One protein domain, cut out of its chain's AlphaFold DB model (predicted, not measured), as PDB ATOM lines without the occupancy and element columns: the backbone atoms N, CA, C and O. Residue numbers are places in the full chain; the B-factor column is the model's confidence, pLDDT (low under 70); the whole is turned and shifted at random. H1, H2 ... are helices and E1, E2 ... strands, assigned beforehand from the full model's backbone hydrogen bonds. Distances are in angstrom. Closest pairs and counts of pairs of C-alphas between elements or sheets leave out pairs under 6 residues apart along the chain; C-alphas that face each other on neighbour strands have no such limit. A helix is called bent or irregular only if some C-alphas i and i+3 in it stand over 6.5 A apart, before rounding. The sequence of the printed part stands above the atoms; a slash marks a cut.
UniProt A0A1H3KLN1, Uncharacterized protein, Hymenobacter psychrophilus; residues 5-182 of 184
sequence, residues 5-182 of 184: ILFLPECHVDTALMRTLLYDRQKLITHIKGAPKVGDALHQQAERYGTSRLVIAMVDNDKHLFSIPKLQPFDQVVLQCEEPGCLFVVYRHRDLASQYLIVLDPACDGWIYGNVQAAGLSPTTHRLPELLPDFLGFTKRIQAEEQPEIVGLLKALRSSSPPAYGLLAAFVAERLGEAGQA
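Overview. This is residues 5 to 182 of the 184 residues of an uncharacterized protein of Hymenobacter psychrophilus (UniProt A0A1H3KLN1). A strongly twisted sheet of five strands has H2 over one face and H1 and H7 over the other, three layers with helices on both faces. Beyond the last residues of E2 and E5, helices H3, H4, H5 and H6 cluster at one end of the sheet. The printed part has 178 residues, with seven named helices and five named strands in the order E1 H1 H2 E2 E3 E4 E5 H3 H4 H5 H6 H7. The sheet, in order E1 E2 E5 E4 E3, is mixed, and the class is mixed, helices and strands. The whole is compact, with a radius of gyration of the C-alphas of 15.5 A and spans of 45 by 36 by 30 A.

Arrangement. E2, residues 53 to 60, is parallel to E1, residues 5 to 9 (N 6 to O 54, 2.9 A), and to E5, residues 99 to 104 (N 102 to O 57, 2.8 A), these atoms being within hydrogen-bond range. E3, residues 74 to 81, E4, residues 88 to 93, and E5 make a meander of two hairpins, each strand the antiparallel neighbour of the one before, with N 90 and O 79 2.8 A apart and N 91 and O 101 2.8 A apart. H2, residues 35 to 52, is over E2 and along the strands, at a height over the sheet of 8.5 A. On the opposite face H7, residues 163 to 180, is over E2, E5 and E4 and along the strands, at a height of 9.1 A. On the same face as H7, H1, residues 12 to 21, runs slantwise to the strands, at 41 degrees to E2 on the local plane. E1, H1, H2 and E2 form a strand-helix-strand unit, two parallel neighbour strands with helices between. H6, residues 148 to 160, is the hub; it touches H1 at a steep tilt of 39 degrees, the closest C-alphas being those of Thr 20 and Leu 154, 6.5 A. With residues 153 to 157 H6 touches H3, residues 108 to 118, closest at the C-alphas of Val 116 and Leu 157, 6.2 A. H3 touches H5, residues 132 to 139, at C-alphas Asp 109 and Leu 136, 6.2 A. H4, residues 123 to 126, touches H6 at C-alphas His 126 and Glu 149, 5.1 A. Every O i to N i+4 pair is within hydrogen-bond range in H1, H3, H5, H6 and H7, and 12 of 14 are in H2; H4 is too short for such a pair.

Along the chain. E1 begins at C-alpha 5, (2.486, -28.984, 34.154), and H7, 25.4 A long, ends at C-alpha 180, (-3.967, -34.743, 34.495). H2 measures 23.4 A and is irregular, C-alphas 48 and 51 being 9.6 A apart; E2 measures 23.2 A.

Size, cuts and confidence. The farthest C-alphas, Leu 131 and Ala 182, are 45.7 A apart. The printed part has no cut; the links H1 to H2 and E2 to E3 are long. Residues 84 to 85 and 180 to 182 have pLDDT under 70.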
ATOM      1  N   ILE A   5       1.133 -28.666  33.704       95.06
ATOM      2  CA  ILE A   5       2.486 -28.984  34.154       95.06
ATOM      3  C   ILE A   5       3.527 -28.474  33.157       95.06
ATOM      4  O   ILE A   5       3.298 -28.504  31.946       95.06
ATOM      5  N   LEU A   6       4.665 -28.007  33.668       97.00
ATOM      6  CA  LEU A   6       5.809 -27.557  32.881       97.00
ATOM      7  C   LEU A   6       7.114 -28.096  33.471       97.00
ATOM      8  O   LEU A   6       7.321 -28.056  34.682       97.00
ATOM      9  N   PHE A   7       8.014 -28.536  32.599       98.00
ATOM     10  CA  PHE A   7       9.340 -29.022  32.952       98.00
ATOM     11  C   PHE A   7      10.416 -28.064  32.439       98.00
ATOM     12  O   PHE A   7      10.380 -27.660  31.274       98.00
ATOM     13  N   LEU A   8      11.370 -27.718  33.304       98.06
ATOM     14  CA  LEU A   8      12.426 -26.730  33.057       98.06
ATOM     15  C   LEU A   8      13.825 -27.348  33.259       98.06
ATOM     16  O   LEU A   8      14.444 -27.112  34.298       98.06
ATOM     17  N   PRO A   9      14.316 -28.179  32.323       97.19
ATOM     18  CA  PRO A   9      15.688 -28.683  32.359       97.19
ATOM     19  C   PRO A   9      16.712 -27.580  32.050       97.19
ATOM     20  O   PRO A   9      16.470 -26.738  31.178       97.19
ATOM     21  N   GLU A  10      17.854 -27.607  32.738       95.38
ATOM     22  CA  GLU A  10      18.918 -26.605  32.620       95.38
ATOM     23  C   GLU A  10      19.753 -26.744  31.338       95.38
ATOM     24  O   GLU A  10      20.104 -25.755  30.684       95.38
ATOM     25  N   CYS A  11      20.124 -27.972  30.986       93.12
ATOM     26  CA  CYS A  11      21.040 -28.227  29.885       93.12
ATOM     27  C   CYS A  11      20.479 -29.211  28.848       93.12
ATOM     28  O   CYS A  11      19.357 -29.718  28.939       93.12
ATOM     29  N   HIS A  12      21.263 -29.452  27.796       94.19
ATOM     30  CA  HIS A  12      20.900 -30.360  26.706       94.19
ATOM     31  C   HIS A  12      20.767 -31.812  27.192       94.19
ATOM     32  O   HIS A  12      19.846 -32.525  26.793       94.19
ATOM     33  N   VAL A  13      21.638 -32.239  28.110       93.94
ATOM     34  CA  VAL A  13      21.603 -33.591  28.687       93.94
ATOM     35  C   VAL A  13      20.378 -33.759  29.593       93.94
ATOM     36  O   VAL A  13      19.631 -34.721  29.422       93.94
ATOM     37  N   ASP A  14      20.081 -32.777  30.449       94.50
ATOM     38  CA  ASP A  14      18.858 -32.749  31.272       94.50
ATOM     39  C   ASP A  14      17.607 -32.789  30.405       94.50
ATOM     40  O   ASP A  14      16.641 -33.488  30.700       94.50
ATOM     41  N   THR A  15      17.630 -32.055  29.289       95.38
ATOM     42  CA  THR A  15      16.532 -32.044  28.323       95.38
ATOM     43  C   THR A  15      16.334 -33.432  27.719       95.38
ATOM     44  O   THR A  15      15.195 -33.889  27.609       95.38
ATOM     45  N   ALA A  16      17.414 -34.132  27.365       95.69
ATOM     46  CA  ALA A  16      17.355 -35.494  26.843       95.69
ATOM     47  C   ALA A  16      16.789 -36.480  27.882       95.69
ATOM     48  O   ALA A  16      15.891 -37.274  27.565       95.69
ATOM     49  N   LEU A  17      17.256 -36.398  29.132       96.25
ATOM     50  CA  LEU A  17      16.755 -37.216  30.237       96.25
ATOM     51  C   LEU A  17      15.266 -36.947  30.486       96.25
ATOM     52  O   LEU A  17      14.463 -37.881  30.506       96.25
ATOM     53  N   MET A  18      14.874 -35.675  30.576       96.06
ATOM     54  CA  MET A  18      13.489 -35.265  30.801       96.06
ATOM     55  C   MET A  18      12.558 -35.734  29.676       96.06
ATOM     56  O   MET A  18      11.495 -36.289  29.946       96.06
ATOM     57  N   ARG A  19      12.960 -35.604  28.403       94.62
ATOM     58  CA  ARG A  19      12.192 -36.147  27.262       94.62
ATOM     59  C   ARG A  19      11.935 -37.645  27.408       94.62
ATOM     60  O   ARG A  19      10.831 -38.113  27.125       94.62
ATOM     61  N   THR A  20      12.937 -38.375  27.888       94.50
ATOM     62  CA  THR A  20      12.853 -39.823  28.086       94.50
ATOM     63  C   THR A  20      11.901 -40.182  29.230       94.50
ATOM     64  O   THR A  20      11.058 -41.066  29.047       94.50
ATOM     65  N   LEU A  21      11.987 -39.475  30.366       94.88
ATOM     66  CA  LEU A  21      11.085 -39.626  31.521       94.88
ATOM     67  C   LEU A  21       9.622 -39.334  31.152       94.88
ATOM     68  O   LEU A  21       8.707 -40.001  31.626       94.88
ATOM     69  N   LEU A  22       9.395 -38.369  30.257       92.94
ATOM     70  CA  LEU A  22       8.062 -37.959  29.810       92.94
ATOM     71  C   LEU A  22       7.526 -38.737  28.606       92.94
ATOM     72  O   LEU A  22       6.494 -38.344  28.058       92.94
ATOM     73  N   TYR A  23       8.197 -39.811  28.175       87.81
ATOM     74  CA  TYR A  23       7.802 -40.595  26.997       87.81
ATOM     75  C   TYR A  23       7.518 -39.709  25.768       87.81
ATOM     76  O   TYR A  23       6.476 -39.830  25.130       87.81
ATOM     77  N   ASP A  24       8.432 -38.781  25.465       73.06
ATOM     78  CA  ASP A  24       8.354 -37.872  24.314       73.06
ATOM     79  C   ASP A  24       7.181 -36.864  24.333       73.06
ATOM     80  O   ASP A  24       6.852 -36.264  23.306       73.06
ATOM     81  N   ARG A  25       6.591 -36.556  25.501       85.56
ATOM     82  CA  ARG A  25       5.666 -35.408  25.675       85.56
ATOM     83  C   ARG A  25       6.408 -34.060  25.652       85.56
ATOM     84  O   ARG A  25       6.306 -33.251  26.572       85.56
ATOM     85  N   GLN A  26       7.142 -33.796  24.571       82.88
ATOM     86  CA  GLN A  26       8.079 -32.673  24.423       82.88
ATOM     87  C   GLN A  26       7.431 -31.292  24.606       82.88
ATOM     88  O   GLN A  26       8.100 -30.361  25.037       82.88
ATOM     89  N   LYS A  27       6.122 -31.160  24.344       90.00
ATOM     90  CA  LYS A  27       5.365 -29.907  24.533       90.00
ATOM     91  C   LYS A  27       5.325 -29.422  25.989       90.00
ATOM     92  O   LYS A  27       5.006 -28.263  26.222       90.00
ATOM     93  N   LEU A  28       5.614 -30.303  26.948       93.69
ATOM     94  CA  LEU A  28       5.658 -29.979  28.374       93.69
ATOM     95  C   LEU A  28       7.041 -29.489  28.824       93.69
ATOM     96  O   LEU A  28       7.201 -29.145  29.988       93.69
ATOM     97  N   ILE A  29       8.041 -29.477  27.940       95.94
ATOM     98  CA  ILE A  29       9.427 -29.146  28.273       95.94
ATOM     99  C   ILE A  29       9.783 -27.785  27.680       95.94
ATOM    100  O   ILE A  29       9.569 -27.530  26.498       95.94
ATOM    101  N   THR A  30      10.391 -26.923  28.489       96.62
ATOM    102  CA  THR A  30      11.084 -25.720  28.023       96.62
ATOM    103  C   THR A  30      12.517 -25.767  28.531       96.62
ATOM    104  O   THR A  30      12.746 -25.626  29.725       96.62
ATOM    105  N   HIS A  31      13.475 -25.981  27.631       95.50
ATOM    106  CA  HIS A  31      14.903 -25.931  27.955       95.50
ATOM    107  C   HIS A  31      15.297 -24.519  28.404       95.50
ATOM    108  O   HIS A  31      15.000 -23.544  27.705       95.50
ATOM    109  N   ILE A  32      16.011 -24.402  29.524       96.25
ATOM    110  CA  ILE A  32      16.459 -23.125  30.087       96.25
ATOM    111  C   ILE A  32      17.959 -23.158  30.353       96.25
ATOM    112  O   ILE A  32      18.401 -23.727  31.334       96.25
ATOM    113  N   LYS A  33      18.743 -22.447  29.544       93.44
ATOM    114  CA  LYS A  33      20.207 -22.466  29.646       93.44
ATOM    115  C   LYS A  33      20.737 -21.827  30.944       93.44
ATOM    116  O   LYS A  33      20.894 -20.601  30.995       93.44
ATOM    117  N   GLY A  34      21.102 -22.663  31.915       92.25
ATOM    118  CA  GLY A  34      21.821 -22.302  33.142       92.25
ATOM    119  C   GLY A  34      20.932 -22.114  34.380       92.25
ATOM    120  O   GLY A  34      19.890 -21.455  34.310       92.25
ATOM    121  N   ALA A  35      21.391 -22.606  35.533       94.81
ATOM    122  CA  ALA A  35      20.657 -22.613  36.800       94.81
ATOM    123  C   ALA A  35      20.106 -21.237  37.246       94.81
ATOM    124  O   ALA A  35      18.957 -21.178  37.693       94.81
ATOM    125  N   PRO A  36      20.812 -20.094  37.070       95.69
ATOM    126  CA  PRO A  36      20.230 -18.787  37.389       95.69
ATOM    127  C   PRO A  36      18.961 -18.482  36.584       95.69
ATOM    128  O   PRO A  36      17.976 -17.993  37.137       95.69
ATOM    129  N   LYS A  37      18.949 -18.834  35.290       97.38
ATOM    130  CA  LYS A  37      17.779 -18.636  34.427       97.38
ATOM    131  C   LYS A  37      16.661 -19.615  34.753       97.38
ATOM    132  O   LYS A  37      15.496 -19.259  34.604       97.38
ATOM    133  N   VAL A  38      16.993 -20.824  35.209       97.44
ATOM    134  CA  VAL A  38      16.002 -21.772  35.742       97.44
ATOM    135  C   VAL A  38      15.293 -21.151  36.947       97.44
ATOM    136  O   VAL A  38      14.064 -21.146  36.989       97.44
ATOM    137  N   GLY A  39      16.040 -20.531  37.869       96.88
ATOM    138  CA  GLY A  39      15.472 -19.776  38.990       96.88
ATOM    139  C   GLY A  39      14.576 -18.612  38.546       96.88
ATOM    140  O   GLY A  39      13.482 -18.432  39.083       96.88
ATOM    141  N   ASP A  40      14.991 -17.850  37.529       97.88
ATOM    142  CA  ASP A  40      14.153 -16.801  36.932       97.88
ATOM    143  C   ASP A  40      12.852 -17.363  36.347       97.88
ATOM    144  O   ASP A  40      11.779 -16.806  36.581       97.88
ATOM    145  N   ALA A  41      12.934 -18.470  35.608       97.81
ATOM    146  CA  ALA A  41      11.792 -19.103  34.965       97.81
ATOM    147  C   ALA A  41      10.804 -19.681  35.990       97.81
ATOM    148  O   ALA A  41       9.601 -19.464  35.852       97.81
ATOM    149  N   LEU A  42      11.293 -20.354  37.038       97.62
ATOM    150  CA  LEU A  42      10.477 -20.833  38.159       97.62
ATOM    151  C   LEU A  42       9.697 -19.685  38.804       97.62
ATOM    152  O   LEU A  42       8.478 -19.776  38.968       97.62
ATOM    153  N   HIS A  43      10.375 -18.573  39.091       96.44
ATOM    154  CA  HIS A  43       9.741 -17.392  39.668       96.44
ATOM    155  C   HIS A  43       8.667 -16.802  38.740       96.44
ATOM    156  O   HIS A  43       7.536 -16.591  39.165       96.44
ATOM    157  N   GLN A  44       8.967 -16.640  37.447       96.94
ATOM    158  CA  GLN A  44       7.996 -16.144  36.463       96.94
ATOM    159  C   GLN A  44       6.768 -17.057  36.331       96.94
ATOM    160  O   GLN A  44       5.649 -16.573  36.148       96.94
ATOM    161  N   GLN A  45       6.941 -18.384  36.413       96.88
ATOM    162  CA  GLN A  45       5.796 -19.297  36.422       96.88
ATOM    163  C   GLN A  45       4.953 -19.134  37.693       96.88
ATOM    164  O   GLN A  45       3.727 -19.176  37.595       96.88
ATOM    165  N   ALA A  46       5.583 -18.918  38.855       94.81
ATOM    166  CA  ALA A  46       4.872 -18.650  40.105       94.81
ATOM    167  C   ALA A  46       4.046 -17.364  40.020       94.81
ATOM    168  O   ALA A  46       2.865 -17.379  40.348       94.81
ATOM    169  N   GLU A  47       4.633 -16.270  39.532       95.56
ATOM    170  CA  GLU A  47       3.939 -14.982  39.398       95.56
ATOM    171  C   GLU A  47       2.748 -15.068  38.438       95.56
ATOM    172  O   GLU A  47       1.690 -14.493  38.687       95.56
ATOM    173  N   ARG A  48       2.911 -15.801  37.332       95.69
ATOM    174  CA  ARG A  48       1.904 -15.862  36.271       95.69
ATOM    175  C   ARG A  48       0.779 -16.856  36.541       95.69
ATOM    176  O   ARG A  48      -0.350 -16.605  36.126       95.69
ATOM    177  N   TYR A  49       1.085 -17.996  37.155       93.88
ATOM    178  CA  TYR A  49       0.143 -19.112  37.288       93.88
ATOM    179  C   TYR A  49      -0.097 -19.536  38.742       93.88
ATOM    180  O   TYR A  49      -1.046 -20.274  39.009       93.88
ATOM    181  N   GLY A  50       0.721 -19.091  39.697       90.12
ATOM    182  CA  GLY A  50       0.613 -19.493  41.097       90.12
ATOM    183  C   GLY A  50       0.576 -21.015  41.248       90.12
ATOM    184  O   GLY A  50       1.428 -21.736  40.732       90.12
ATOM    185  N   THR A  51      -0.458 -21.512  41.926       89.44
ATOM    186  CA  THR A  51      -0.675 -22.948  42.168       89.44
ATOM    187  C   THR A  51      -1.437 -23.668  41.050       89.44
ATOM    188  O   THR A  51      -1.547 -24.893  41.093       89.44
ATOM    189  N   SER A  52      -1.932 -22.949  40.032       91.31
ATOM    190  CA  SER A  52      -2.648 -23.546  38.887       91.31
ATOM    191  C   SER A  52      -1.724 -24.282  37.912       91.31
ATOM    192  O   SER A  52      -2.184 -25.047  37.066       91.31
ATOM    193  N   ARG A  53      -0.404 -24.096  38.030       94.38
ATOM    194  CA  ARG A  53       0.597 -24.815  37.240       94.38
ATOM    195  C   ARG A  53       1.609 -25.495  38.145       94.38
ATOM    196  O   ARG A  53       2.233 -24.844  38.982       94.38
ATOM    197  N   LEU A  54       1.800 -26.790  37.926       96.69
ATOM    198  CA  LEU A  54       2.899 -27.547  38.505       96.69
ATOM    199  C   LEU A  54       4.163 -27.300  37.673       96.69
ATOM    200  O   LEU A  54       4.128 -27.382  36.446       96.69
ATOM    201  N   VAL A  55       5.276 -26.974  38.321       97.75
ATOM    202  CA  VAL A  55       6.550 -26.717  37.639       97.75
ATOM    203  C   VAL A  55       7.644 -27.575  38.254       97.75
ATOM    204  O   VAL A  55       7.835 -27.558  39.469       97.75
ATOM    205  N   ILE A  56       8.362 -28.316  37.416       98.38
ATOM    206  CA  ILE A  56       9.482 -29.162  37.835       98.38
ATOM    207  C   ILE A  56      10.728 -28.732  37.073       98.38
ATOM    208  O   ILE A  56      10.802 -28.878  35.854       98.38
ATOM    209  N   ALA A  57      11.710 -28.200  37.785       98.25
ATOM    210  CA  ALA A  57      13.023 -27.906  37.232       98.25
ATOM    211  C   ALA A  57      13.989 -29.078  37.445       98.25
ATOM    212  O   ALA A  57      13.825 -29.850  38.389       98.25
ATOM    213  N   MET A  58      14.991 -29.196  36.577       98.12
ATOM    214  CA  MET A  58      16.092 -30.153  36.708       98.12
ATOM    215  C   MET A  58      17.409 -29.424  36.451       98.12
ATOM    216  O   MET A  58      17.525 -28.748  35.429       98.12
ATOM    217  N   VAL A  59      18.342 -29.540  37.392       96.94
ATOM    218  CA  VAL A  59      19.638 -28.846  37.408       96.94
ATOM    219  C   VAL A  59      20.736 -29.785  37.905       96.94
ATOM    220  O   VAL A  59      20.459 -30.758  38.619       96.94
ATOM    221  N   ASP A  60      21.981 -29.451  37.591       93.81
ATOM    222  CA  ASP A  60      23.152 -30.113  38.163       93.81
ATOM    223  C   ASP A  60      23.470 -29.565  39.567       93.81
ATOM    224  O   ASP A  60      23.214 -28.395  39.878       93.81
ATOM    225  N   ASN A  61      24.057 -30.393  40.440       91.50
ATOM    226  CA  ASN A  61      24.521 -29.979  41.768       91.50
ATOM    227  C   ASN A  61      25.820 -29.156  41.701       91.50
ATOM    228  O   ASN A  61      26.888 -29.566  42.167       91.50
ATOM    229  N   ASP A  62      25.747 -27.968  41.111       87.50
ATOM    230  CA  ASP A  62      26.862 -27.033  41.110       87.50
ATOM    231  C   ASP A  62      27.123 -26.469  42.513       87.50
ATOM    232  O   ASP A  62      26.206 -26.118  43.257       87.50
ATOM    233  N   LYS A  63      28.402 -26.250  42.855       82.25
ATOM    234  CA  LYS A  63      28.844 -25.703  44.164       82.25
ATOM    235  C   LYS A  63      28.175 -24.380  44.561       82.25
ATOM    236  O   LYS A  63      28.226 -23.982  45.722       82.25
ATOM    237  N   HIS A  64      27.597 -23.677  43.594       88.06
ATOM    238  CA  HIS A  64      26.963 -22.376  43.764       88.06
ATOM    239  C   HIS A  64      25.445 -22.417  43.575       88.06
ATOM    240  O   HIS A  64      24.818 -21.358  43.607       88.06
ATOM    241  N   LEU A  65      24.834 -23.596  43.424       91.06
ATOM    242  CA  LEU A  65      23.410 -23.731  43.123       91.06
ATOM    243  C   LEU A  65      22.536 -22.976  44.135       91.06
ATOM    244  O   LEU A  65      21.797 -22.065  43.770       91.06
ATOM    245  N   PHE A  66      22.713 -23.245  45.429       91.94
ATOM    246  CA  PHE A  66      21.964 -22.567  46.499       91.94
ATOM    247  C   PHE A  66      22.524 -21.189  46.893       91.94
ATOM    248  O   PHE A  66      22.008 -20.536  47.801       91.94
ATOM    249  N   SER A  67      23.550 -20.694  46.194       93.50
ATOM    250  CA  SER A  67      23.912 -19.271  46.262       93.50
ATOM    251  C   SER A  67      23.016 -18.406  45.370       93.50
ATOM    252  O   SER A  67      22.962 -17.194  45.559       93.50
ATOM    253  N   ILE A  68      22.274 -19.018  44.435       95.00
ATOM    254  CA  ILE A  68      21.288 -18.343  43.589       95.00
ATOM    255  C   ILE A  68      20.058 -18.016  44.453       95.00
ATOM    256  O   ILE A  68      19.343 -18.938  44.854       95.00
ATOM    257  N   PRO A  69      19.739 -16.730  44.716       96.06
ATOM    258  CA  PRO A  69      18.685 -16.366  45.669       96.06
ATOM    259  C   PRO A  69      17.309 -16.949  45.331       96.06
ATOM    260  O   PRO A  69      16.551 -17.311  46.223       96.06
ATOM    261  N   LYS A  70      16.995 -17.097  44.038       96.38
ATOM    262  CA  LYS A  70      15.720 -17.667  43.568       96.38
ATOM    263  C   LYS A  70      15.599 -19.182  43.762       96.38
ATOM    264  O   LYS A  70      14.498 -19.704  43.652       96.38
ATOM    265  N   LEU A  71      16.700 -19.877  44.050       96.88
ATOM    266  CA  LEU A  71      16.707 -21.319  44.318       96.88
ATOM    267  C   LEU A  71      16.807 -21.643  45.817       96.88
ATOM    268  O   LEU A  71      16.446 -22.740  46.223       96.88
ATOM    269  N   GLN A  72      17.209 -20.689  46.664       96.06
ATOM    270  CA  GLN A  72      17.256 -20.864  48.126       96.06
ATOM    271  C   GLN A  72      15.934 -21.299  48.786       96.06
ATOM    272  O   GLN A  72      15.980 -22.011  49.792       96.06
ATOM    273  N   PRO A  73      14.747 -20.910  48.282       97.06
ATOM    274  CA  PRO A  73      13.489 -21.389  48.847       97.06
ATOM    275  C   PRO A  73      13.199 -22.880  48.616       97.06
ATOM    276  O   PRO A  73      12.252 -23.391  49.210       97.06
ATOM    277  N   PHE A  74      13.966 -23.577  47.771       97.75
ATOM    278  CA  PHE A  74      13.857 -25.020  47.544       97.75
ATOM    279  C   PHE A  74      14.689 -25.786  48.576       97.75
ATOM    280  O   PHE A  74      15.764 -26.292  48.275       97.75
ATOM    281  N   ASP A  75      14.195 -25.849  49.808       95.88
ATOM    282  CA  ASP A  75      14.898 -26.441  50.951       95.88
ATOM    283  C   ASP A  75      14.159 -27.626  51.589       95.88
ATOM    284  O   ASP A  75      14.702 -28.297  52.466       95.88
ATOM    285  N   GLN A  76      12.939 -27.929  51.140       97.00
ATOM    286  CA  GLN A  76      12.188 -29.083  51.621       97.00
ATOM    287  C   GLN A  76      12.517 -30.312  50.779       97.00
ATOM    288  O   GLN A  76      11.986 -30.462  49.680       97.00
ATOM    289  N   VAL A  77      13.357 -31.211  51.288       97.31
ATOM    290  CA  VAL A  77      13.607 -32.509  50.642       97.31
ATOM    291  C   VAL A  77      12.326 -33.344  50.674       97.31
ATOM    292  O   VAL A  77      11.780 -33.610  51.744       97.31
ATOM    293  N   VAL A  78      11.839 -33.750  49.500       97.31
ATOM    294  CA  VAL A  78      10.634 -34.594  49.357       97.31
ATOM    295  C   VAL A  78      10.940 -35.976  48.796       97.31
ATOM    296  O   VAL A  78      10.156 -36.902  48.982       97.31
ATOM    297  N   LEU A  79      12.076 -36.120  48.122       96.50
ATOM    298  CA  LEU A  79      12.583 -37.384  47.617       96.50
ATOM    299  C   LEU A  79      14.099 -37.287  47.523       96.50
ATOM    300  O   LEU A  79      14.633 -36.249  47.141       96.50
ATOM    301  N   GLN A  80      14.787 -38.368  47.843       95.12
ATOM    302  CA  GLN A  80      16.228 -38.454  47.712       95.12
ATOM    303  C   GLN A  80      16.613 -39.900  47.442       95.12
ATOM    304  O   GLN A  80      15.982 -40.818  47.969       95.12
ATOM    305  N   CYS A  81      17.656 -40.092  46.645       89.94
ATOM    306  CA  CYS A  81      18.350 -41.362  46.588       89.94
ATOM    307  C   CYS A  81      19.845 -41.160  46.832       89.94
ATOM    308  O   CYS A  81      20.464 -40.245  46.294       89.94
ATOM    309  N   GLU A  82      20.399 -42.005  47.700       84.06
ATOM    310  CA  GLU A  82      21.808 -41.979  48.108       84.06
ATOM    311  C   GLU A  82      22.520 -43.303  47.791       84.06
ATOM    312  O   GLU A  82      23.671 -43.500  48.176       84.06
ATOM    313  N   GLU A  83      21.858 -44.235  47.096       75.44
ATOM    314  CA  GLU A  83      22.507 -45.484  46.700       75.44
ATOM    315  C   GLU A  83      23.649 -45.212  45.697       75.44
ATOM    316  O   GLU A  83      23.592 -44.249  44.922       75.44
ATOM    317  N   PRO A  84      24.701 -46.050  45.659       64.19
ATOM    318  CA  PRO A  84      25.765 -45.927  44.667       64.19
ATOM    319  C   PRO A  84      25.212 -45.927  43.231       64.19
ATOM    320  O   PRO A  84      24.548 -46.870  42.811       64.19
ATOM    321  N   GLY A  85      25.484 -44.858  42.474       65.12
ATOM    322  CA  GLY A  85      24.931 -44.658  41.125       65.12
ATOM    323  C   GLY A  85      23.518 -44.055  41.092       65.12
ATOM    324  O   GLY A  85      22.964 -43.883  40.013       65.12
ATOM    325  N   CYS A  86      22.950 -43.699  42.245       70.75
ATOM    326  CA  CYS A  86      21.574 -43.231  42.413       70.75
ATOM    327  C   CYS A  86      21.478 -41.831  43.026       70.75
ATOM    328  O   CYS A  86      20.461 -41.468  43.590       70.75
ATOM    329  N   LEU A  87      22.522 -41.020  42.941       87.50
ATOM    330  CA  LEU A  87      22.594 -39.769  43.687       87.50
ATOM    331  C   LEU A  87      21.732 -38.663  43.030       87.50
ATOM    332  O   LEU A  87      22.041 -38.127  41.968       87.50
ATOM    333  N   PHE A  88      20.592 -38.347  43.644       94.88
ATOM    334  CA  PHE A  88      19.791 -37.164  43.316       94.88
ATOM    335  C   PHE A  88      18.925 -36.750  44.504       94.88
ATOM    336  O   PHE A  88      18.571 -37.570  45.357       94.88
ATOM    337  N   VAL A  89      18.526 -35.481  44.523       96.56
ATOM    338  CA  VAL A  89      17.608 -34.931  45.523       96.56
ATOM    339  C   VAL A  89      16.505 -34.158  44.819       96.56
ATOM    340  O   VAL A  89      16.754 -33.409  43.878       96.56
ATOM    341  N   VAL A  90      15.270 -34.321  45.278       98.06
ATOM    342  CA  VAL A  90      14.142 -33.489  44.875       98.06
ATOM    343  C   VAL A  90      13.757 -32.603  46.041       98.06
ATOM    344  O   VAL A  90      13.357 -33.073  47.109       98.06
ATOM    345  N   TYR A  91      13.828 -31.306  45.791       98.31
ATOM    346  CA  TYR A  91      13.381 -30.275  46.704       98.31
ATOM    347  C   TYR A  91      12.019 -29.751  46.274       98.31
ATOM    348  O   TYR A  91      11.723 -29.631  45.083       98.31
ATOM    349  N   ARG A  92      11.201 -29.374  47.248       98.12
ATOM    350  CA  ARG A  92       9.993 -28.579  47.054       98.12
ATOM    351  C   ARG A  92      10.238 -27.165  47.565       98.12
ATOM    352  O   ARG A  92      10.913 -26.968  48.575       98.12
ATOM    353  N   HIS A  93       9.676 -26.182  46.873       97.31
ATOM    354  CA  HIS A  93       9.707 -24.796  47.328       97.31
ATOM    355  C   HIS A  93       8.901 -24.646  48.628       97.31
ATOM    356  O   HIS A  93       7.746 -25.074  48.691       97.31
ATOM    357  N   ARG A  94       9.467 -23.993  49.652       96.12
ATOM    358  CA  ARG A  94       8.844 -23.869  50.985       96.12
ATOM    359  C   ARG A  94       7.445 -23.246  50.979       96.12
ATOM    360  O   ARG A  94       6.559 -23.748  51.661       96.12
ATOM    361  N   ASP A  95       7.252 -22.205  50.166       94.88
ATOM    362  CA  ASP A  95       5.988 -21.453  50.088       94.88
ATOM    363  C   ASP A  95       5.112 -21.836  48.880       94.88
ATOM    364  O   ASP A  95       3.967 -21.400  48.782       94.88
ATOM    365  N   LEU A  96       5.627 -22.636  47.938       94.31
ATOM    366  CA  LEU A  96       4.963 -22.930  46.664       94.31
ATOM    367  C   LEU A  96       4.907 -24.442  46.446       94.31
ATOM    368  O   LEU A  96       5.775 -25.036  45.812       94.31
ATOM    369  N   ALA A  97       3.839 -25.068  46.939       92.00
ATOM    370  CA  ALA A  97       3.666 -26.521  46.871       92.00
ATOM    371  C   ALA A  97       3.596 -27.091  45.435       92.00
ATOM    372  O   ALA A  97       3.726 -28.299  45.252       92.00
ATOM    373  N   SER A  98       3.392 -26.239  44.425       94.69
ATOM    374  CA  SER A  98       3.376 -26.610  43.007       94.69
ATOM    375  C   SER A  98       4.753 -26.552  42.331       94.69
ATOM    376  O   SER A  98       4.829 -26.789  41.128       94.69
ATOM    377  N   GLN A  99       5.834 -26.239  43.059       97.44
ATOM    378  CA  GLN A  99       7.178 -26.136  42.490       97.44
ATOM    379  C   GLN A  99       8.164 -27.130  43.088       97.44
ATOM    380  O   GLN A  99       8.333 -27.215  44.308       97.44
ATOM    381  N   TYR A 100       8.874 -27.815  42.193       98.50
ATOM    382  CA  TYR A 100       9.885 -28.809  42.522       98.50
ATOM    383  C   TYR A 100      11.190 -28.529  41.775       98.50
ATOM    384  O   TYR A 100      11.179 -28.062  40.634       98.50
ATOM    385  N   LEU A 101      12.307 -28.852  42.418       98.44
ATOM    386  CA  LEU A 101      13.651 -28.771  41.864       98.44
ATOM    387  C   LEU A 101      14.328 -30.132  42.034       98.44
ATOM    388  O   LEU A 101      14.592 -30.558  43.155       98.44
ATOM    389  N   ILE A 102      14.588 -30.807  40.921       98.25
ATOM    390  CA  ILE A 102      15.406 -32.017  40.864       98.25
ATOM    391  C   ILE A 102      16.860 -31.574  40.721       98.25
ATOM    392  O   ILE A 102      17.194 -30.854  39.782       98.25
ATOM    393  N   VAL A 103      17.708 -32.018  41.637       97.06
ATOM    394  CA  VAL A 103      19.144 -31.751  41.642       97.06
ATOM    395  C   VAL A 103      19.874 -33.076  41.463       97.06
ATOM    396  O   VAL A 103      19.709 -33.988  42.278       97.06
ATOM    397  N   LEU A 104      20.646 -33.193  40.384       95.12
ATOM    398  CA  LEU A 104      21.440 -34.382  40.071       95.12
ATOM    399  C   LEU A 104      22.872 -34.218  40.588       95.12
ATOM    400  O   LEU A 104      23.490 -33.171  40.393       95.12
ATOM    401  N   ASP A 105      23.404 -35.251  41.237       90.94
ATOM    402  CA  ASP A 105      24.800 -35.303  41.681       90.94
ATOM    403  C   ASP A 105      25.353 -36.708  41.397       90.94
ATOM    404  O   ASP A 105      24.770 -37.657  41.875       90.94
ATOM    405  N   PRO A 106      26.410 -36.938  40.606       91.19
ATOM    406  CA  PRO A 106      27.109 -35.955  39.793       91.19
ATOM    407  C   PRO A 106      26.172 -35.295  38.771       91.19
ATOM    408  O   PRO A 106      25.010 -35.678  38.636       91.19
ATOM    409  N   ALA A 107      26.706 -34.328  38.019       92.62
ATOM    410  CA  ALA A 107      26.019 -33.729  36.876       92.62
ATOM    411  C   ALA A 107      25.361 -34.790  35.974       92.62
ATOM    412  O   ALA A 107      25.811 -35.939  35.905       92.62
ATOM    413  N   CYS A 108      24.298 -34.406  35.277       94.38
ATOM    414  CA  CYS A 108      23.371 -35.295  34.588       94.38
ATOM    415  C   CYS A 108      24.040 -36.321  33.666       94.38
ATOM    416  O   CYS A 108      23.648 -37.487  33.644       94.38
ATOM    417  N   ASP A 109      25.091 -35.940  32.940       94.19
ATOM    418  CA  ASP A 109      25.863 -36.861  32.101       94.19
ATOM    419  C   ASP A 109      26.613 -37.925  32.921       94.19
ATOM    420  O   ASP A 109      26.567 -39.111  32.585       94.19
ATOM    421  N   GLY A 110      27.232 -37.535  34.034       94.12
ATOM    422  CA  GLY A 110      27.806 -38.459  35.009       94.12
ATOM    423  C   GLY A 110      26.751 -39.356  35.661       94.12
ATOM    424  O   GLY A 110      26.981 -40.557  35.821       94.12
ATOM    425  N   TRP A 111      25.581 -38.803  35.988       94.56
ATOM    426  CA  TRP A 111      24.475 -39.553  36.582       94.56
ATOM    427  C   TRP A 111      23.932 -40.609  35.613       94.56
ATOM    428  O   TRP A 111      23.760 -41.772  35.987       94.56
ATOM    429  N   ILE A 112      23.732 -40.239  34.342       94.88
ATOM    430  CA  ILE A 112      23.327 -41.158  33.271       94.88
ATOM    431  C   ILE A 112      24.366 -42.262  33.115       94.88
ATOM    432  O   ILE A 112      24.001 -43.436  33.095       94.88
ATOM    433  N   TYR A 113      25.650 -41.906  33.035       94.75
ATOM    434  CA  TYR A 113      26.724 -42.884  32.890       94.75
ATOM    435  C   TYR A 113      26.734 -43.890  34.051       94.75
ATOM    436  O   TYR A 113      26.801 -45.097  33.821       94.75
ATOM    437  N   GLY A 114      26.602 -43.414  35.294       93.12
ATOM    438  CA  GLY A 114      26.518 -44.277  36.474       93.12
ATOM    439  C   GLY A 114      25.331 -45.243  36.412       93.12
ATOM    440  O   GLY A 114      25.494 -46.436  36.663       93.12
ATOM    441  N   ASN A 115      24.160 -44.756  35.999       93.12
ATOM    442  CA  ASN A 115      22.959 -45.581  35.858       93.12
ATOM    443  C   ASN A 115      23.058 -46.596  34.713       93.12
ATOM    444  O   ASN A 115      22.572 -47.716  34.842       93.12
ATOM    445  N   VAL A 116      23.711 -46.236  33.608       93.88
ATOM    446  CA  VAL A 116      23.997 -47.144  32.487       93.88
ATOM    447  C   VAL A 116      24.870 -48.307  32.953       93.88
ATOM    448  O   VAL A 116      24.523 -49.462  32.710       93.88
ATOM    449  N   GLN A 117      25.939 -48.018  33.695       92.00
ATOM    450  CA  GLN A 117      26.816 -49.045  34.259       92.00
ATOM    451  C   GLN A 117      26.076 -49.926  35.279       92.00
ATOM    452  O   GLN A 117      26.170 -51.151  35.218       92.00
ATOM    453  N   ALA A 118      25.279 -49.328  36.173       89.56
ATOM    454  CA  ALA A 118      24.478 -50.060  37.159       89.56
ATOM    455  C   ALA A 118      23.426 -50.983  36.514       89.56
ATOM    456  O   ALA A 118      23.116 -52.044  37.051       89.56
ATOM    457  N   ALA A 119      22.906 -50.605  35.346       91.81
ATOM    458  CA  ALA A 119      21.987 -51.415  34.554       91.81
ATOM    459  C   ALA A 119      22.682 -52.512  33.718       91.81
ATOM    460  O   ALA A 119      22.008 -53.238  32.988       91.81
ATOM    461  N   GLY A 120      24.015 -52.627  33.777       93.00
ATOM    462  CA  GLY A 120      24.782 -53.555  32.939       93.00
ATOM    463  C   GLY A 120      24.751 -53.201  31.446       93.00
ATOM    464  O   GLY A 120      24.957 -54.070  30.599       93.00
ATOM    465  N   LEU A 121      24.458 -51.942  31.112       94.69
ATOM    466  CA  LEU A 121      24.462 -51.426  29.747       94.69
ATOM    467  C   LEU A 121      25.852 -50.879  29.395       94.69
ATOM    468  O   LEU A 121      26.575 -50.387  30.256       94.69
ATOM    469  N   SER A 122      26.201 -50.905  28.107       95.31
ATOM    470  CA  SER A 122      27.443 -50.301  27.608       95.31
ATOM    471  C   SER A 122      27.141 -49.127  26.671       95.31
ATOM    472  O   SER A 122      26.400 -49.311  25.696       95.31
ATOM    473  N   PRO A 123      27.742 -47.939  26.893       94.75
ATOM    474  CA  PRO A 123      27.651 -46.806  25.970       94.75
ATOM    475  C   PRO A 123      28.035 -47.157  24.524       94.75
ATOM    476  O   PRO A 123      27.430 -46.646  23.577       94.75
ATOM    477  N   THR A 124      28.989 -48.075  24.321       96.19
ATOM    478  CA  THR A 124      29.471 -48.434  22.973       96.19
ATOM    479  C   THR A 124      28.415 -49.103  22.101       96.19
ATOM    480  O   THR A 124      28.434 -48.921  20.882       96.19
ATOM    481  N   THR A 125      27.430 -49.785  22.698       94.94
ATOM    482  CA  THR A 125      26.276 -50.344  21.963       94.94
ATOM    483  C   THR A 125      25.459 -49.262  21.249       94.94
ATOM    484  O   THR A 125      24.790 -49.532  20.252       94.94
ATOM    485  N   HIS A 126      25.587 -48.016  21.707       95.19
ATOM    486  CA  HIS A 126      24.974 -46.827  21.137       95.19
ATOM    487  C   HIS A 126      25.993 -45.890  20.474       95.19
ATOM    488  O   HIS A 126      25.675 -44.730  20.245       95.19
ATOM    489  N   ARG A 127      27.198 -46.371  20.126       95.12
ATOM    490  CA  ARG A 127      28.281 -45.577  19.502       95.12
ATOM    491  C   ARG A 127      28.771 -44.407  20.366       95.12
ATOM    492  O   ARG A 127      29.274 -43.418  19.840       95.12
ATOM    493  N   LEU A 128      28.638 -44.527  21.685       95.50
ATOM    494  CA  LEU A 128      29.138 -43.554  22.653       95.50
ATOM    495  C   LEU A 128      30.457 -44.042  23.268       95.50
ATOM    496  O   LEU A 128      30.700 -45.252  23.302       95.50
ATOM    497  N   PRO A 129      31.312 -43.129  23.758       95.88
ATOM    498  CA  PRO A 129      32.556 -43.520  24.410       95.88
ATOM    499  C   PRO A 129      32.310 -44.369  25.661       95.88
ATOM    500  O   PRO A 129      31.444 -44.044  26.472       95.88
ATOM    501  N   GLU A 130      33.094 -45.438  25.822       94.06
ATOM    502  CA  GLU A 130      32.995 -46.335  26.981       94.06
ATOM    503  C   GLU A 130      33.541 -45.688  28.251       94.06
ATOM    504  O   GLU A 130      33.023 -45.935  29.326       94.06
ATOM    505  N   LEU A 131      34.597 -44.878  28.143       96.06
ATOM    506  CA  LEU A 131      35.258 -44.286  29.301       96.06
ATOM    507  C   LEU A 131      34.552 -42.999  29.729       96.06
ATOM    508  O   LEU A 131      34.316 -42.114  28.906       96.06
ATOM    509  N   LEU A 132      34.300 -42.860  31.035       94.25
ATOM    510  CA  LEU A 132      33.620 -41.696  31.613       94.25
ATOM    511  C   LEU A 132      34.182 -40.344  31.124       94.25
ATOM    512  O   LEU A 132      33.383 -39.526  30.677       94.25
ATOM    513  N   PRO A 133      35.504 -40.064  31.133       95.88
ATOM    514  CA  PRO A 133      36.010 -38.761  30.689       95.88
ATOM    515  C   PRO A 133      35.643 -38.427  29.238       95.88
ATOM    516  O   PRO A 133      35.290 -37.284  28.937       95.88
ATOM    517  N   ASP A 134      35.680 -39.424  28.355       95.75
ATOM    518  CA  ASP A 134      35.346 -39.258  26.942       95.75
ATOM    519  C   ASP A 134      33.836 -39.113  26.747       95.75
ATOM    520  O   ASP A 134      33.397 -38.300  25.934       95.75
ATOM    521  N   PHE A 135      33.036 -39.840  27.534       95.62
ATOM    522  CA  PHE A 135      31.582 -39.709  27.553       95.62
ATOM    523  C   PHE A 135      31.159 -38.289  27.953       95.62
ATOM    524  O   PHE A 135      30.423 -37.641  27.210       95.62
ATOM    525  N   LEU A 136      31.699 -37.767  29.063       94.19
ATOM    526  CA  LEU A 136      31.462 -36.390  29.521       94.19
ATOM    527  C   LEU A 136      31.960 -35.356  28.497       94.19
ATOM    528  O   LEU A 136      31.363 -34.297  28.295       94.19
ATOM    529  N   GLY A 137      33.092 -35.631  27.843       92.62
ATOM    530  CA  GLY A 137      33.627 -34.781  26.781       92.62
ATOM    531  C   GLY A 137      32.724 -34.739  25.547       92.62
ATOM    532  O   GLY A 137      32.594 -33.687  24.916       92.62
ATOM    533  N   PHE A 138      32.093 -35.866  25.215       92.31
ATOM    534  CA  PHE A 138      31.153 -35.994  24.110       92.31
ATOM    535  C   PHE A 138      29.851 -35.237  24.392       92.31
ATOM    536  O   PHE A 138      29.483 -34.367  23.604       92.31
ATOM    537  N   THR A 139      29.199 -35.492  25.534       91.69
ATOM    538  CA  THR A 139      27.905 -34.891  25.920       91.69
ATOM    539  C   THR A 139      27.944 -33.365  25.983       91.69
ATOM    540  O   THR A 139      26.984 -32.710  25.585       91.69
ATOM    541  N   LYS A 140      29.071 -32.776  26.397       88.19
ATOM    542  CA  LYS A 140      29.248 -31.315  26.486       88.19
ATOM    543  C   LYS A 140      29.326 -30.591  25.141       88.19
ATOM    544  O   LYS A 140      29.170 -29.373  25.099       88.19
ATOM    545  N   ARG A 141      29.623 -31.298  24.047       85.38
ATOM    546  CA  ARG A 141      29.863 -30.698  22.718       85.38
ATOM    547  C   ARG A 141      28.651 -30.758  21.795       85.38
ATOM    548  O   ARG A 141      28.713 -30.230  20.688       85.38
ATOM    549  N   ILE A 142      27.578 -31.410  22.230       84.94
ATOM    550  CA  ILE A 142      26.435 -31.761  21.393       84.94
ATOM    551  C   ILE A 142      25.127 -31.253  21.996       84.94
ATOM    552  O   ILE A 142      25.010 -31.037  23.201       84.94
ATOM    553  N   GLN A 143      24.111 -31.138  21.148       90.00
ATOM    554  CA  GLN A 143      22.722 -31.041  21.587       90.00
ATOM    555  C   GLN A 143      22.223 -32.461  21.848       90.00
ATOM    556  O   GLN A 143      21.752 -33.150  20.940       90.00
ATOM    557  N   ALA A 144      22.465 -32.939  23.069       87.44
ATOM    558  CA  ALA A 144      22.269 -34.327  23.477       87.44
ATOM    559  C   ALA A 144      20.845 -34.844  23.209       87.44
ATOM    560  O   ALA A 144      20.669 -35.996  22.825       87.44
ATOM    561  N   GLU A 145      19.835 -33.986  23.337       88.75
ATOM    562  CA  GLU A 145      18.429 -34.308  23.097       88.75
ATOM    563  C   GLU A 145      18.065 -34.517  21.620       88.75
ATOM    564  O   GLU A 145      16.950 -34.959  21.326       88.75
ATOM    565  N   GLU A 146      18.980 -34.189  20.708       90.56
ATOM    566  CA  GLU A 146      18.853 -34.403  19.265       90.56
ATOM    567  C   GLU A 146      19.756 -35.535  18.760       90.56
ATOM    568  O   GLU A 146      19.598 -35.974  17.622       90.56
ATOM    569  N   GLN A 147      20.681 -36.042  19.587       93.56
ATOM    570  CA  GLN A 147      21.608 -37.095  19.170       93.56
ATOM    571  C   GLN A 147      20.969 -38.487  19.289       93.56
ATOM    572  O   GLN A 147      20.638 -38.914  20.403       93.56
ATOM    573  N   PRO A 148      20.835 -39.243  18.181       93.44
ATOM    574  CA  PRO A 148      20.261 -40.588  18.200       93.44
ATOM    575  C   PRO A 148      20.978 -41.550  19.152       93.44
ATOM    576  O   PRO A 148      20.339 -42.420  19.740       93.44
ATOM    577  N   GLU A 149      22.288 -41.387  19.317       94.81
ATOM    578  CA  GLU A 149      23.135 -42.174  20.209       94.81
ATOM    579  C   GLU A 149      22.704 -42.011  21.673       94.81
ATOM    580  O   GLU A 149      22.417 -42.997  22.354       94.81
ATOM    581  N   ILE A 150      22.576 -40.765  22.141       95.12
ATOM    582  CA  ILE A 150      22.153 -40.450  23.514       95.12
ATOM    583  C   ILE A 150      20.696 -40.856  23.734       95.12
ATOM    584  O   ILE A 150      20.373 -41.499  24.731       95.12
ATOM    585  N   VAL A 151      19.812 -40.532  22.788       94.31
ATOM    586  CA  VAL A 151      18.393 -40.906  22.868       94.31
ATOM    587  C   VAL A 151      18.228 -42.429  22.902       94.31
ATOM    588  O   VAL A 151      17.395 -42.945  23.647       94.31
ATOM    589  N   GLY A 152      19.024 -43.162  22.121       95.88
ATOM    590  CA  GLY A 152      19.053 -44.621  22.130       95.88
ATOM    591  C   GLY A 152      19.475 -45.176  23.488       95.88
ATOM    592  O   GLY A 152      18.766 -46.020  24.041       95.88
ATOM    593  N   LEU A 153      20.568 -44.652  24.049       96.88
ATOM    594  CA  LEU A 153      21.072 -45.056  25.361       96.88
ATOM    595  C   LEU A 153      20.046 -44.789  26.469       96.88
ATOM    596  O   LEU A 153      19.765 -45.666  27.281       96.88
ATOM    597  N   LEU A 154      19.420 -43.611  26.473       96.06
ATOM    598  CA  LEU A 154      18.394 -43.249  27.452       96.06
ATOM    599  C   LEU A 154      17.135 -44.122  27.338       96.06
ATOM    600  O   LEU A 154      16.529 -44.473  28.350       96.06
ATOM    601  N   LYS A 155      16.746 -44.536  26.125       95.94
ATOM    602  CA  LYS A 155      15.647 -45.497  25.929       95.94
ATOM    603  C   LYS A 155      15.990 -46.886  26.472       95.94
ATOM    604  O   LYS A 155      15.118 -47.531  27.063       95.94
ATOM    605  N   ALA A 156      17.231 -47.341  26.301       96.50
ATOM    606  CA  ALA A 156      17.710 -48.583  26.905       96.50
ATOM    607  C   ALA A 156      17.744 -48.476  28.440       96.50
ATOM    608  O   ALA A 156      17.281 -49.382  29.137       96.50
ATOM    609  N   LEU A 157      18.177 -47.327  28.966       94.75
ATOM    610  CA  LEU A 157      18.167 -47.037  30.398       94.75
ATOM    611  C   LEU A 157      16.752 -47.081  30.980       94.75
ATOM    612  O   LEU A 157      16.503 -47.752  31.973       94.75
ATOM    613  N   ARG A 158      15.787 -46.449  30.304       95.31
ATOM    614  CA  ARG A 158      14.372 -46.520  30.681       95.31
ATOM    615  C   ARG A 158      13.845 -47.952  30.707       95.31
ATOM    616  O   ARG A 158      13.068 -48.299  31.586       95.31
ATOM    617  N   SER A 159      14.239 -48.764  29.729       95.50
ATOM    618  CA  SER A 159      13.751 -50.143  29.588       95.50
ATOM    619  C   SER A 159      14.338 -51.083  30.644       95.50
ATOM    620  O   SER A 159      13.662 -52.010  31.071       95.50
ATOM    621  N   SER A 160      15.579 -50.837  31.069       93.38
ATOM    622  CA  SER A 160      16.228 -51.567  32.168       93.38
ATOM    623  C   SER A 160      15.799 -51.066  33.548       93.38
ATOM    624  O   SER A 160      15.852 -51.831  34.506       93.38
ATOM    625  N   SER A 161      15.332 -49.815  33.641       91.94
ATOM    626  CA  SER A 161      14.789 -49.184  34.847       91.94
ATOM    627  C   SER A 161      15.652 -49.420  36.098       91.94
ATOM    628  O   SER A 161      15.138 -49.935  37.100       91.94
ATOM    629  N   PRO A 162      16.948 -49.044  36.083       91.12
ATOM    630  CA  PRO A 162      17.771 -49.131  37.285       91.12
ATOM    631  C   PRO A 162      17.137 -48.318  38.428       91.12
ATOM    632  O   PRO A 162      16.399 -47.364  38.149       91.12
ATOM    633  N   PRO A 163      17.412 -48.654  39.702       90.12
ATOM    634  CA  PRO A 163      16.699 -48.098  40.853       90.12
ATOM    635  C   PRO A 163      16.537 -46.572  40.838       90.12
ATOM    636  O   PRO A 163      15.424 -46.075  41.014       90.12
ATOM    637  N   ALA A 164      17.602 -45.822  40.528       91.56
ATOM    638  CA  ALA A 164      17.559 -44.359  40.486       91.56
ATOM    639  C   ALA A 164      16.638 -43.815  39.403       91.56
ATOM    640  O   ALA A 164      15.821 -42.928  39.653       91.56
ATOM    641  N   TYR A 165      16.764 -44.367  38.196       93.31
ATOM    642  CA  TYR A 165      15.902 -44.012  37.082       93.31
ATOM    643  C   TYR A 165      14.447 -44.344  37.402       93.31
ATOM    644  O   TYR A 165      13.575 -43.506  37.188       93.31
ATOM    645  N   GLY A 166      14.186 -45.534  37.948       93.56
ATOM    646  CA  GLY A 166      12.846 -45.964  38.336       93.56
ATOM    647  C   GLY A 166      12.214 -45.029  39.368       93.56
ATOM    648  O   GLY A 166      11.066 -44.620  39.202       93.56
ATOM    649  N   LEU A 167      12.977 -44.628  40.386       94.56
ATOM    650  CA  LEU A 167      12.514 -43.721  41.434       94.56
ATOM    651  C   LEU A 167      12.210 -42.317  40.892       94.56
ATOM    652  O   LEU A 167      11.146 -41.760  41.169       94.56
ATOM    653  N   LEU A 168      13.105 -41.764  40.069       95.12
ATOM    654  CA  LEU A 168      12.898 -40.465  39.432       95.12
ATOM    655  C   LEU A 168      11.715 -40.495  38.447       95.12
ATOM    656  O   LEU A 168      10.903 -39.569  38.416       95.12
ATOM    657  N   ALA A 169      11.576 -41.575  37.674       95.19
ATOM    658  CA  ALA A 169      10.458 -41.778  36.757       95.19
ATOM    659  C   ALA A 169       9.121 -41.901  37.496       95.19
ATOM    660  O   ALA A 169       8.132 -41.318  37.051       95.19
ATOM    661  N   ALA A 170       9.086 -42.603  38.633       95.56
ATOM    662  CA  ALA A 170       7.897 -42.714  39.471       95.56
ATOM    663  C   ALA A 170       7.465 -41.345  40.013       95.56
ATOM    664  O   ALA A 170       6.295 -40.987  39.890       95.56
ATOM    665  N   PHE A 171       8.415 -40.547  40.512       96.50
ATOM    666  CA  PHE A 171       8.147 -39.177  40.949       96.50
ATOM    667  C   PHE A 171       7.538 -38.327  39.826       96.50
ATOM    668  O   PHE A 171       6.482 -37.720  40.003       96.50
ATOM    669  N   VAL A 172       8.158 -38.320  38.641       95.88
ATOM    670  CA  VAL A 172       7.658 -37.564  37.481       95.88
ATOM    671  C   VAL A 172       6.267 -38.044  37.048       95.88
ATOM    672  O   VAL A 172       5.399 -37.222  36.746       95.88
ATOM    673  N   ALA A 173       6.029 -39.357  37.037       94.44
ATOM    674  CA  ALA A 173       4.740 -39.941  36.676       94.44
ATOM    675  C   ALA A 173       3.627 -39.564  37.666       94.44
ATOM    676  O   ALA A 173       2.517 -39.243  37.238       94.44
ATOM    677  N   GLU A 174       3.923 -39.541  38.965       94.50
ATOM    678  CA  GLU A 174       2.986 -39.103  40.002       94.50
ATOM    679  C   GLU A 174       2.566 -37.642  39.784       94.50
ATOM    680  O   GLU A 174       1.371 -37.350  39.707       94.50
ATOM    681  N   ARG A 175       3.528 -36.734  39.555       94.25
ATOM    682  CA  ARG A 175       3.230 -35.312  39.299       94.25
ATOM    683  C   ARG A 175       2.457 -35.089  37.998       94.25
ATOM    684  O   ARG A 175       1.605 -34.206  37.924       94.25
ATOM    685  N   LEU A 176       2.722 -35.895  36.967       90.88
ATOM    686  CA  LEU A 176       1.916 -35.896  35.742       90.88
ATOM    687  C   LEU A 176       0.462 -36.306  36.020       90.88
ATOM    688  O   LEU A 176      -0.450 -35.730  35.429       90.88
ATOM    689  N   GLY A 177       0.246 -37.286  36.901       88.12
ATOM    690  CA  GLY A 177      -1.082 -37.713  37.340       88.12
ATOM    691  C   GLY A 177      -1.837 -36.611  38.084       88.12
ATOM    692  O   GLY A 177      -3.005 -36.375  37.783       88.12
ATOM    693  N   GLU A 178      -1.162 -35.886  38.980       84.19
ATOM    694  CA  GLU A 178      -1.735 -34.749  39.721       84.19
ATOM    695  C   GLU A 178      -2.251 -33.636  38.792       84.19
ATOM    696  O   GLU A 178      -3.310 -33.064  39.045       84.19
ATOM    697  N   ALA A 179      -1.524 -33.343  37.707       77.25
ATOM    698  CA  ALA A 179      -1.920 -32.329  36.728       77.25
ATOM    699  C   ALA A 179      -2.974 -32.827  35.716       77.25
ATOM    700  O   ALA A 179      -3.722 -32.034  35.152       77.25
ATOM    701  N   GLY A 180      -3.039 -34.138  35.460       62.25
ATOM    702  CA  GLY A 180      -3.967 -34.743  34.495       62.25
ATOM    703  C   GLY A 180      -5.385 -34.990  35.025       62.25
ATOM    704  O   GLY A 180      -6.300 -35.190  34.230       62.25
ATOM    705  N   GLN A 181      -5.590 -34.969  36.344       52.22
ATOM    706  CA  GLN A 181      -6.909 -35.166  36.967       52.22
ATOM    707  C   GLN A 181      -7.797 -33.907  36.961       52.22
ATOM    708  O   GLN A 181      -8.965 -33.992  37.325       52.22
ATOM    709  N   ALA A 182      -7.280 -32.750  36.531       48.31
ATOM    710  CA  ALA A 182      -8.015 -31.479  36.498       48.31
ATOM    711  C   ALA A 182      -8.872 -31.268  35.229       48.31
ATOM    712  O   ALA A 182      -9.544 -30.246  35.103       48.31
TER     713      ALA A 182